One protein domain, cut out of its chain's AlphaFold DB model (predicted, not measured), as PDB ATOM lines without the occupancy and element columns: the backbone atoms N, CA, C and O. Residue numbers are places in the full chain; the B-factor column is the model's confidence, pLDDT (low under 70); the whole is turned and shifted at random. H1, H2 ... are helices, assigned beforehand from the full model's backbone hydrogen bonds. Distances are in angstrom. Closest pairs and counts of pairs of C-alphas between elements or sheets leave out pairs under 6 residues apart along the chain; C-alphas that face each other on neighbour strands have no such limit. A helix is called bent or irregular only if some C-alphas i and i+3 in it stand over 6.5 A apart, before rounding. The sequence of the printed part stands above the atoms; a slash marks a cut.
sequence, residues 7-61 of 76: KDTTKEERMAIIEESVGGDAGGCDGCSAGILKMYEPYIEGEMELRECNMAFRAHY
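AT A GLANCE: This is residues 7 to 61 of the 76 residues of the protein "Purine biosynthesis protein PurH" of Clostridium sp. AM49-4BH (UniProt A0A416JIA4). Three helices follow one another back and forth in a flat arrangement, with H2 in the middle: H1 lies side by side with it in a helical hairpin, and H3 folds back from the end of H2 and slants away from it. The loop between H1 and H2 is long, and its residues 27 to 32 stick out from the body. The printed part has 55 residues with three named helices, in the order H1, H2, H3, and no named strand; the class is all helix. The whole is compact, with a radius of gyration of the C-alphas of 11.4 A, and spans 33 by 27 by 13 A.

HOW THE PARTS SIT: H1, residues 11 to 22, touches H2, residues 34 to 45. Their closest C-alphas are those of Arg 14 and Ile 44, 5.3 A apart. Their lines stand at a shallow tilt of 28 degrees and they run opposite ways, as a helical hairpin. H2 also touches H3, residues 50 to 60, with residues 39 to 43 of H2 alone. Here the closest C-alphas are those of Tyr 43 and Leu 50, 5.6 A apart. H2 and H3 also form a helical hairpin, running opposite ways at a steep tilt of 40 degrees. H1 and H3 are apart. In H1 and H3 every O i to N i+4 pair is within hydrogen-bond range; in H2 it is 4 of 8.

IN THESE COORDINATES: H1 and H2 have 12 residues each and are the longest helices. H1 begins with C-alpha 11 at (168.130, 136.530, 193.782) and runs 16.5 A to C-alpha 22. H2 begins with C-alpha 34 at (160.248, 150.670, 184.552) and measures 16.7 A to C-alpha 45. H2 is irregular: C-alphas 39 and 42 are 7.4 A apart, where about 5 A belongs to a regular helix, and its line is a rough one. H3 has 11 residues, measures 15.9 A, and ends with C-alpha 60 at (145.508, 148.656, 192.548).

THE WHOLE: The two C-alphas farthest apart are those of Lys 7 and Asp 30, at 33.7 A; Asp 30 is in the stretch 27 to 32, which stands free. The C-alphas of Lys 7 and Tyr 61, the first and last printed residues, are 28.0 A apart. The link from H1 to H2 is long, with 11 residues, and that from H2 to H3 is tight, with 4. The printed part has no cut. The mean pLDDT of the printed part is 77.9, and 17 residues are under 70: residues 23 to 35 and residues 58 to 61.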
ATOM      1  N   LYS A   7     162.028 130.359 198.192       95.25
ATOM      2  CA  LYS A   7     162.758 129.264 198.850       95.25
ATOM      3  C   LYS A   7     163.548 128.353 197.901       95.25
ATOM      4  O   LYS A   7     164.469 127.681 198.352       95.25
ATOM      5  N   ASP A   8     163.172 128.309 196.625       95.62
ATOM      6  CA  ASP A   8     163.750 127.407 195.626       95.62
ATOM      7  C   ASP A   8     164.587 128.173 194.585       95.62
ATOM      8  O   ASP A   8     164.993 127.581 193.587       95.62
ATOM      9  N   THR A   9     164.788 129.484 194.771       94.69
ATOM     10  CA  THR A   9     165.460 130.360 193.803       94.69
ATOM     11  C   THR A   9     166.469 131.284 194.477       94.69
ATOM     12  O   THR A   9     166.278 131.723 195.615       94.69
ATOM     13  N   THR A  10     167.538 131.639 193.769       94.56
ATOM     14  CA  THR A  10     168.423 132.738 194.178       94.56
ATOM     15  C   THR A  10     167.891 134.084 193.694       94.56
ATOM     16  O   THR A  10     166.984 134.169 192.862       94.56
ATOM     17  N   LYS A  11     168.464 135.170 194.213       92.06
ATOM     18  CA  LYS A  11     168.130 136.530 193.782       92.06
ATOM     19  C   LYS A  11     168.377 136.727 192.282       92.06
ATOM     20  O   LYS A  11     167.539 137.301 191.591       92.06
ATOM     21  N   GLU A  12     169.487 136.202 191.774       90.94
ATOM     22  CA  GLU A  12     169.872 136.270 190.362       90.94
ATOM     23  C   GLU A  12     168.885 135.495 189.483       90.94
ATOM     24  O   GLU A  12     168.467 135.985 188.434       90.94
ATOM     25  N   GLU A  13     168.452 134.313 189.929       92.31
ATOM     26  CA  GLU A  13     167.440 133.530 189.218       92.31
ATOM     27  C   GLU A  13     166.096 134.262 189.168       92.31
ATOM     28  O   GLU A  13     165.453 134.294 188.117       92.31
ATOM     29  N   ARG A  14     165.682 134.898 190.272       92.56
ATOM     30  CA  ARG A  14     164.461 135.716 190.304       92.56
ATOM     31  C   ARG A  14     164.551 136.923 189.380       92.56
ATOM     32  O   ARG A  14     163.579 137.210 188.687       92.56
ATOM     33  N   MET A  15     165.705 137.582 189.312       88.50
ATOM     34  CA  MET A  15     165.943 138.684 188.378       88.50
ATOM     35  C   MET A  15     165.819 138.215 186.923       88.50
ATOM     36  O   MET A  15     165.037 138.793 186.171       88.50
ATOM     37  N   ALA A  16     166.470 137.105 186.561       88.12
ATOM     38  CA  ALA A  16     166.376 136.527 185.219       88.12
ATOM     39  C   ALA A  16     164.941 136.095 184.860       88.12
ATOM     40  O   ALA A  16     164.505 136.285 183.728       88.12
ATOM     41  N   ILE A  17     164.179 135.551 185.820       89.44
ATOM     42  CA  ILE A  17     162.755 135.220 185.638       89.44
ATOM     43  C   ILE A  17     161.945 136.471 185.280       89.44
ATOM     44  O   ILE A  17     161.115 136.419 184.371       89.44
ATOM     45  N   ILE A  18     162.155 137.582 185.993       86.38
ATOM     46  CA  ILE A  18     161.431 138.833 185.739       86.38
ATOM     47  C   ILE A  18     161.863 139.452 184.410       86.38
ATOM     48  O   ILE A  18     160.998 139.850 183.636       86.38
ATOM     49  N   GLU A  19     163.157 139.478 184.102       84.12
ATOM     50  CA  GLU A  19     163.664 139.965 182.814       84.12
ATOM     51  C   GLU A  19     163.101 139.154 181.640       84.12
ATOM     52  O   GLU A  19     162.565 139.732 180.696       84.12
ATOM     53  N   GLU A  20     163.116 137.820 181.726       83.50
ATOM     54  CA  GLU A  20     162.526 136.928 180.719       83.50
ATOM     55  C   GLU A  20     161.010 137.163 180.575       83.50
ATOM     56  O   GLU A  20     160.482 137.155 179.465       83.50
ATOM     57  N   SER A  21     160.310 137.425 181.687       80.06
ATOM     58  CA  SER A  21     158.850 137.623 181.707       80.06
ATOM     59  C   SER A  21     158.403 138.995 181.198       80.06
ATOM     60  O   SER A  21     157.334 139.108 180.597       80.06
ATOM     61  N   VAL A  22     159.184 140.043 181.461       77.06
ATOM     62  CA  VAL A  22     158.905 141.420 181.014       77.06
ATOM     63  C   VAL A  22     159.398 141.643 179.576       77.06
ATOM     64  O   VAL A  22     158.944 142.574 178.909       77.06
ATOM     65  N   GLY A  23     160.248 140.745 179.072       65.44
ATOM     66  CA  GLY A  23     160.915 140.848 177.782       65.44
ATOM     67  C   GLY A  23     162.319 141.397 177.993       65.44
ATOM     68  O   GLY A  23     162.485 142.591 178.243       65.44
ATOM     69  N   GLY A  24     163.310 140.501 177.928       52.38
ATOM     70  CA  GLY A  24     164.726 140.844 178.012       52.38
ATOM     71  C   GLY A  24     165.060 141.898 176.961       52.38
ATOM     72  O   GLY A  24     164.673 141.744 175.805       52.38
ATOM     73  N   ASP A  25     165.728 142.961 177.408       51.72
ATOM     74  CA  ASP A  25     165.825 144.279 176.773       51.72
ATOM     75  C   ASP A  25     164.494 145.025 176.742       51.72
ATOM     76  O   ASP A  25     163.688 144.790 175.854       51.72
ATOM     77  N   ALA A  26     164.309 145.950 177.699       49.59
ATOM     78  CA  ALA A  26     163.372 147.083 177.709       49.59
ATOM     79  C   ALA A  26     162.698 147.360 176.346       49.59
ATOM     80  O   ALA A  26     163.071 148.284 175.622       49.59
ATOM     81  N   GLY A  27     161.731 146.516 175.980       42.75
ATOM     82  CA  GLY A  27     161.358 146.316 174.587       42.75
ATOM     83  C   GLY A  27     160.657 147.533 174.017       42.75
ATOM     84  O   GLY A  27     159.456 147.699 174.199       42.75
ATOM     85  N   GLY A  28     161.418 148.386 173.334       44.84
ATOM     86  CA  GLY A  28     160.941 149.358 172.349       44.84
ATOM     87  C   GLY A  28     160.026 150.481 172.844       44.84
ATOM     88  O   GLY A  28     159.506 151.220 172.011       44.84
ATOM     89  N   CYS A  29     159.810 150.639 174.151       47.38
ATOM     90  CA  CYS A  29     158.967 151.702 174.696       47.38
ATOM     91  C   CYS A  29     159.673 152.389 175.872       47.38
ATOM     92  O   CYS A  29     159.586 151.915 177.006       47.38
ATOM     93  N   ASP A  30     160.385 153.482 175.571       52.25
ATOM     94  CA  ASP A  30     161.093 154.378 176.503       52.25
ATOM     95  C   ASP A  30     160.286 154.632 177.795       52.25
ATOM     96  O   ASP A  30     159.450 155.531 177.878       52.25
ATOM     97  N   GLY A  31     160.525 153.817 178.828       52.78
ATOM     98  CA  GLY A  31     159.980 154.013 180.174       52.78
ATOM     99  C   GLY A  31     158.711 153.237 180.556       52.78
ATOM    100  O   GLY A  31     158.294 153.340 181.709       52.78
ATOM    101  N   CYS A  32     158.117 152.414 179.683       54.94
ATOM    102  CA  CYS A  32     156.881 151.683 180.031       54.94
ATOM    103  C   CYS A  32     157.135 150.497 180.991       54.94
ATOM    104  O   CYS A  32     156.341 150.214 181.888       54.94
ATOM    105  N   SER A  33     158.295 149.848 180.867       59.16
ATOM    106  CA  SER A  33     158.677 148.663 181.655       59.16
ATOM    107  C   SER A  33     159.217 148.996 183.054       59.16
ATOM    108  O   SER A  33     159.244 148.134 183.932       59.16
ATOM    109  N   ALA A  34     159.621 150.250 183.295       62.84
ATOM    110  CA  ALA A  34     160.248 150.670 184.552       62.84
ATOM    111  C   ALA A  34     159.289 150.594 185.754       62.84
ATOM    112  O   ALA A  34     159.710 150.298 186.872       62.84
ATOM    113  N   GLY A  35     157.990 150.824 185.529       66.44
ATOM    114  CA  GLY A  35     156.965 150.647 186.562       66.44
ATOM    115  C   GLY A  35     156.717 149.176 186.913       66.44
ATOM    116  O   GLY A  35     156.423 148.861 188.063       66.44
ATOM    117  N   ILE A  36     156.887 148.274 185.941       75.00
ATOM    118  CA  ILE A  36     156.664 146.834 186.112       75.00
ATOM    119  C   ILE A  36     157.824 146.192 186.881       75.00
ATOM    120  O   ILE A  36     157.587 145.381 187.767       75.00
ATOM    121  N   LEU A  37     159.073 146.587 186.622       77.69
ATOM    122  CA  LEU A  37     160.226 146.087 187.384       77.69
ATOM    123  C   LEU A  37     160.139 146.435 188.878       77.69
ATOM    124  O   LEU A  37     160.322 145.558 189.718       77.69
ATOM    125  N   LYS A  38     159.759 147.676 189.214       80.31
ATOM    126  CA  LYS A  38     159.559 148.104 190.611       80.31
ATOM    127  C   LYS A  38     158.483 147.300 191.344       80.31
ATOM    128  O   LYS A  38     158.578 147.095 192.546       80.31
ATOM    129  N   MET A  39     157.466 146.822 190.630       84.19
ATOM    130  CA  MET A  39     156.415 145.982 191.208       84.19
ATOM    131  C   MET A  39     156.949 144.619 191.687       84.19
ATOM    132  O   MET A  39     156.409 144.057 192.640       84.19
ATOM    133  N   TYR A  40     157.992 144.090 191.043       90.06
ATOM    134  CA  TYR A  40     158.574 142.782 191.360       90.06
ATOM    135  C   TYR A  40     159.865 142.859 192.182       90.06
ATOM    136  O   TYR A  40     160.422 141.821 192.529       90.06
ATOM    137  N   GLU A  41     160.326 144.055 192.543       89.75
ATOM    138  CA  GLU A  41     161.502 144.257 193.398       89.75
ATOM    139  C   GLU A  41     161.410 143.492 194.738       89.75
ATOM    140  O   GLU A  41     162.354 142.764 195.046       89.75
ATOM    141  N   PRO A  42     160.269 143.479 195.468       92.81
ATOM    142  CA  PRO A  42     160.130 142.673 196.689       92.81
ATOM    143  C   PRO A  42     160.292 141.164 196.456       92.81
ATOM    144  O   PRO A  42     160.798 140.449 197.319       92.81
ATOM    145  N   TYR A  43     159.897 140.666 195.280       93.69
ATOM    146  CA  TYR A  43     160.136 139.276 194.901       93.69
ATOM    147  C   TYR A  43     161.615 139.025 194.627       93.69
ATOM    148  O   TYR A  43     162.162 138.046 195.127       93.69
ATOM    149  N   ILE A  44     162.293 139.919 193.907       92.44
ATOM    150  CA  ILE A  44     163.735 139.810 193.646       92.44
ATOM    151  C   ILE A  44     164.515 139.792 194.973       92.44
ATOM    152  O   ILE A  44     165.318 138.879 195.194       92.44
ATOM    153  N   GLU A  45     164.199 140.696 195.902       93.56
ATOM    154  CA  GLU A  45     164.809 140.747 197.241       93.56
ATOM    155  C   GLU A  45     164.445 139.547 198.133       93.56
ATOM    156  O   GLU A  45     165.174 139.229 199.069       93.56
ATOM    157  N   GLY A  46     163.383 138.808 197.803       93.06
ATOM    158  CA  GLY A  46     162.932 137.659 198.587       93.06
ATOM    159  C   GLY A  46     162.072 138.039 199.795       93.06
ATOM    160  O   GLY A  46     161.941 137.246 200.725       93.06
ATOM    161  N   GLU A  47     161.490 139.238 199.788       93.38
ATOM    162  CA  GLU A  47     160.597 139.741 200.837       93.38
ATOM    163  C   GLU A  47     159.138 139.306 200.631       93.38
ATOM    164  O   GLU A  47     158.382 139.211 201.598       93.38
ATOM    165  N   MET A  48     158.728 139.052 199.382       92.75
ATOM    166  CA  MET A  48     157.337 138.757 199.020       92.75
ATOM    167  C   MET A  48     157.253 137.795 197.833       92.75
ATOM    168  O   MET A  48     157.946 137.973 196.833       92.75
ATOM    169  N   GLU A  49     156.382 136.788 197.897       94.75
ATOM    170  CA  GLU A  49     156.271 135.804 196.815       94.75
ATOM    171  C   GLU A  49     155.706 136.437 195.534       94.75
ATOM    172  O   GLU A  49     154.843 137.318 195.568       94.75
ATOM    173  N   LEU A  50     156.108 135.924 194.365       91.19
ATOM    174  CA  LEU A  50     155.689 136.464 193.062       91.19
ATOM    175  C   LEU A  50     154.157 136.557 192.920       91.19
ATOM    176  O   LEU A  50     153.614 137.470 192.293       91.19
ATOM    177  N   ARG A  51     153.432 135.602 193.516       89.94
ATOM    178  CA  ARG A  51     151.962 135.587 193.543       89.94
ATOM    179  C   ARG A  51     151.383 136.759 194.339       89.94
ATOM    180  O   ARG A  51     150.344 137.293 193.949       89.94
ATOM    181  N   GLU A  52     152.027 137.134 195.434       89.25
ATOM    182  CA  GLU A  52     151.610 138.238 196.296       89.25
ATOM    183  C   GLU A  52     151.880 139.578 195.607       89.25
ATOM    184  O   GLU A  52     150.962 140.397 195.531       89.25
ATOM    185  N   CYS A  53     153.047 139.740 194.967       87.38
ATOM    186  CA  CYS A  53     153.338 140.896 194.109       87.38
ATOM    187  C   CYS A  53     152.256 141.068 193.026       87.38
ATOM    188  O   CYS A  53     151.666 142.140 192.881       87.38
ATOM    189  N   ASN A  54     151.919 139.985 192.317       85.25
ATOM    190  CA  ASN A  54     150.863 139.976 191.300       85.25
ATOM    191  C   ASN A  54     149.491 140.384 191.850       85.25
ATOM    192  O   ASN A  54     148.735 141.098 191.187       85.25
ATOM    193  N   MET A  55     149.143 139.919 193.050       85.38
ATOM    194  CA  MET A  55     147.869 140.246 193.683       85.38
ATOM    195  C   MET A  55     147.809 141.718 194.107       85.38
ATOM    196  O   MET A  55     146.786 142.360 193.867       85.38
ATOM    197  N   ALA A  56     148.899 142.258 194.661       80.19
ATOM    198  CA  ALA A  56     148.995 143.663 195.054       80.19
ATOM    199  C   ALA A  56     148.750 144.596 193.859       80.19
ATOM    200  O   ALA A  56     147.927 145.508 193.932       80.19
ATOM    201  N   PHE A  57     149.358 144.314 192.706       71.88
ATOM    202  CA  PHE A  57     149.114 145.107 191.500       71.88
ATOM    203  C   PHE A  57     147.687 144.986 190.974       71.88
ATOM    204  O   PHE A  57     147.072 145.993 190.630       71.88
ATOM    205  N   ARG A  58     147.120 143.774 190.949       67.38
ATOM    206  CA  ARG A  58     145.727 143.571 190.514       67.38
ATOM    207  C   ARG A  58     144.727 144.305 191.407       67.38
ATOM    208  O   ARG A  58     143.706 144.745 190.894       67.38
ATOM    209  N   ALA A  59     145.013 144.447 192.702       62.00
ATOM    210  CA  ALA A  59     144.173 145.202 193.631       62.00
ATOM    211  C   ALA A  59     144.215 146.719 193.370       62.00
ATOM    212  O   ALA A  59     143.202 147.395 193.530       62.00
ATOM    213  N   HIS A  60     145.360 147.247 192.929       55.38
ATOM    214  CA  HIS A  60     145.508 148.656 192.548       55.38
ATOM    215  C   HIS A  60     145.120 148.945 191.090       55.38
ATOM    216  O   HIS A  60     144.900 150.103 190.731       55.38
ATOM    217  N   TYR A  61     144.989 147.913 190.252       50.03
ATOM    218  CA  TYR A  61     144.479 148.029 188.890       50.03
ATOM    219  C   TYR A  61     142.956 148.229 188.914       50.03
ATOM    220  O   TYR A  61     142.172 147.314 188.651       50.03
TER     221      TYR A  61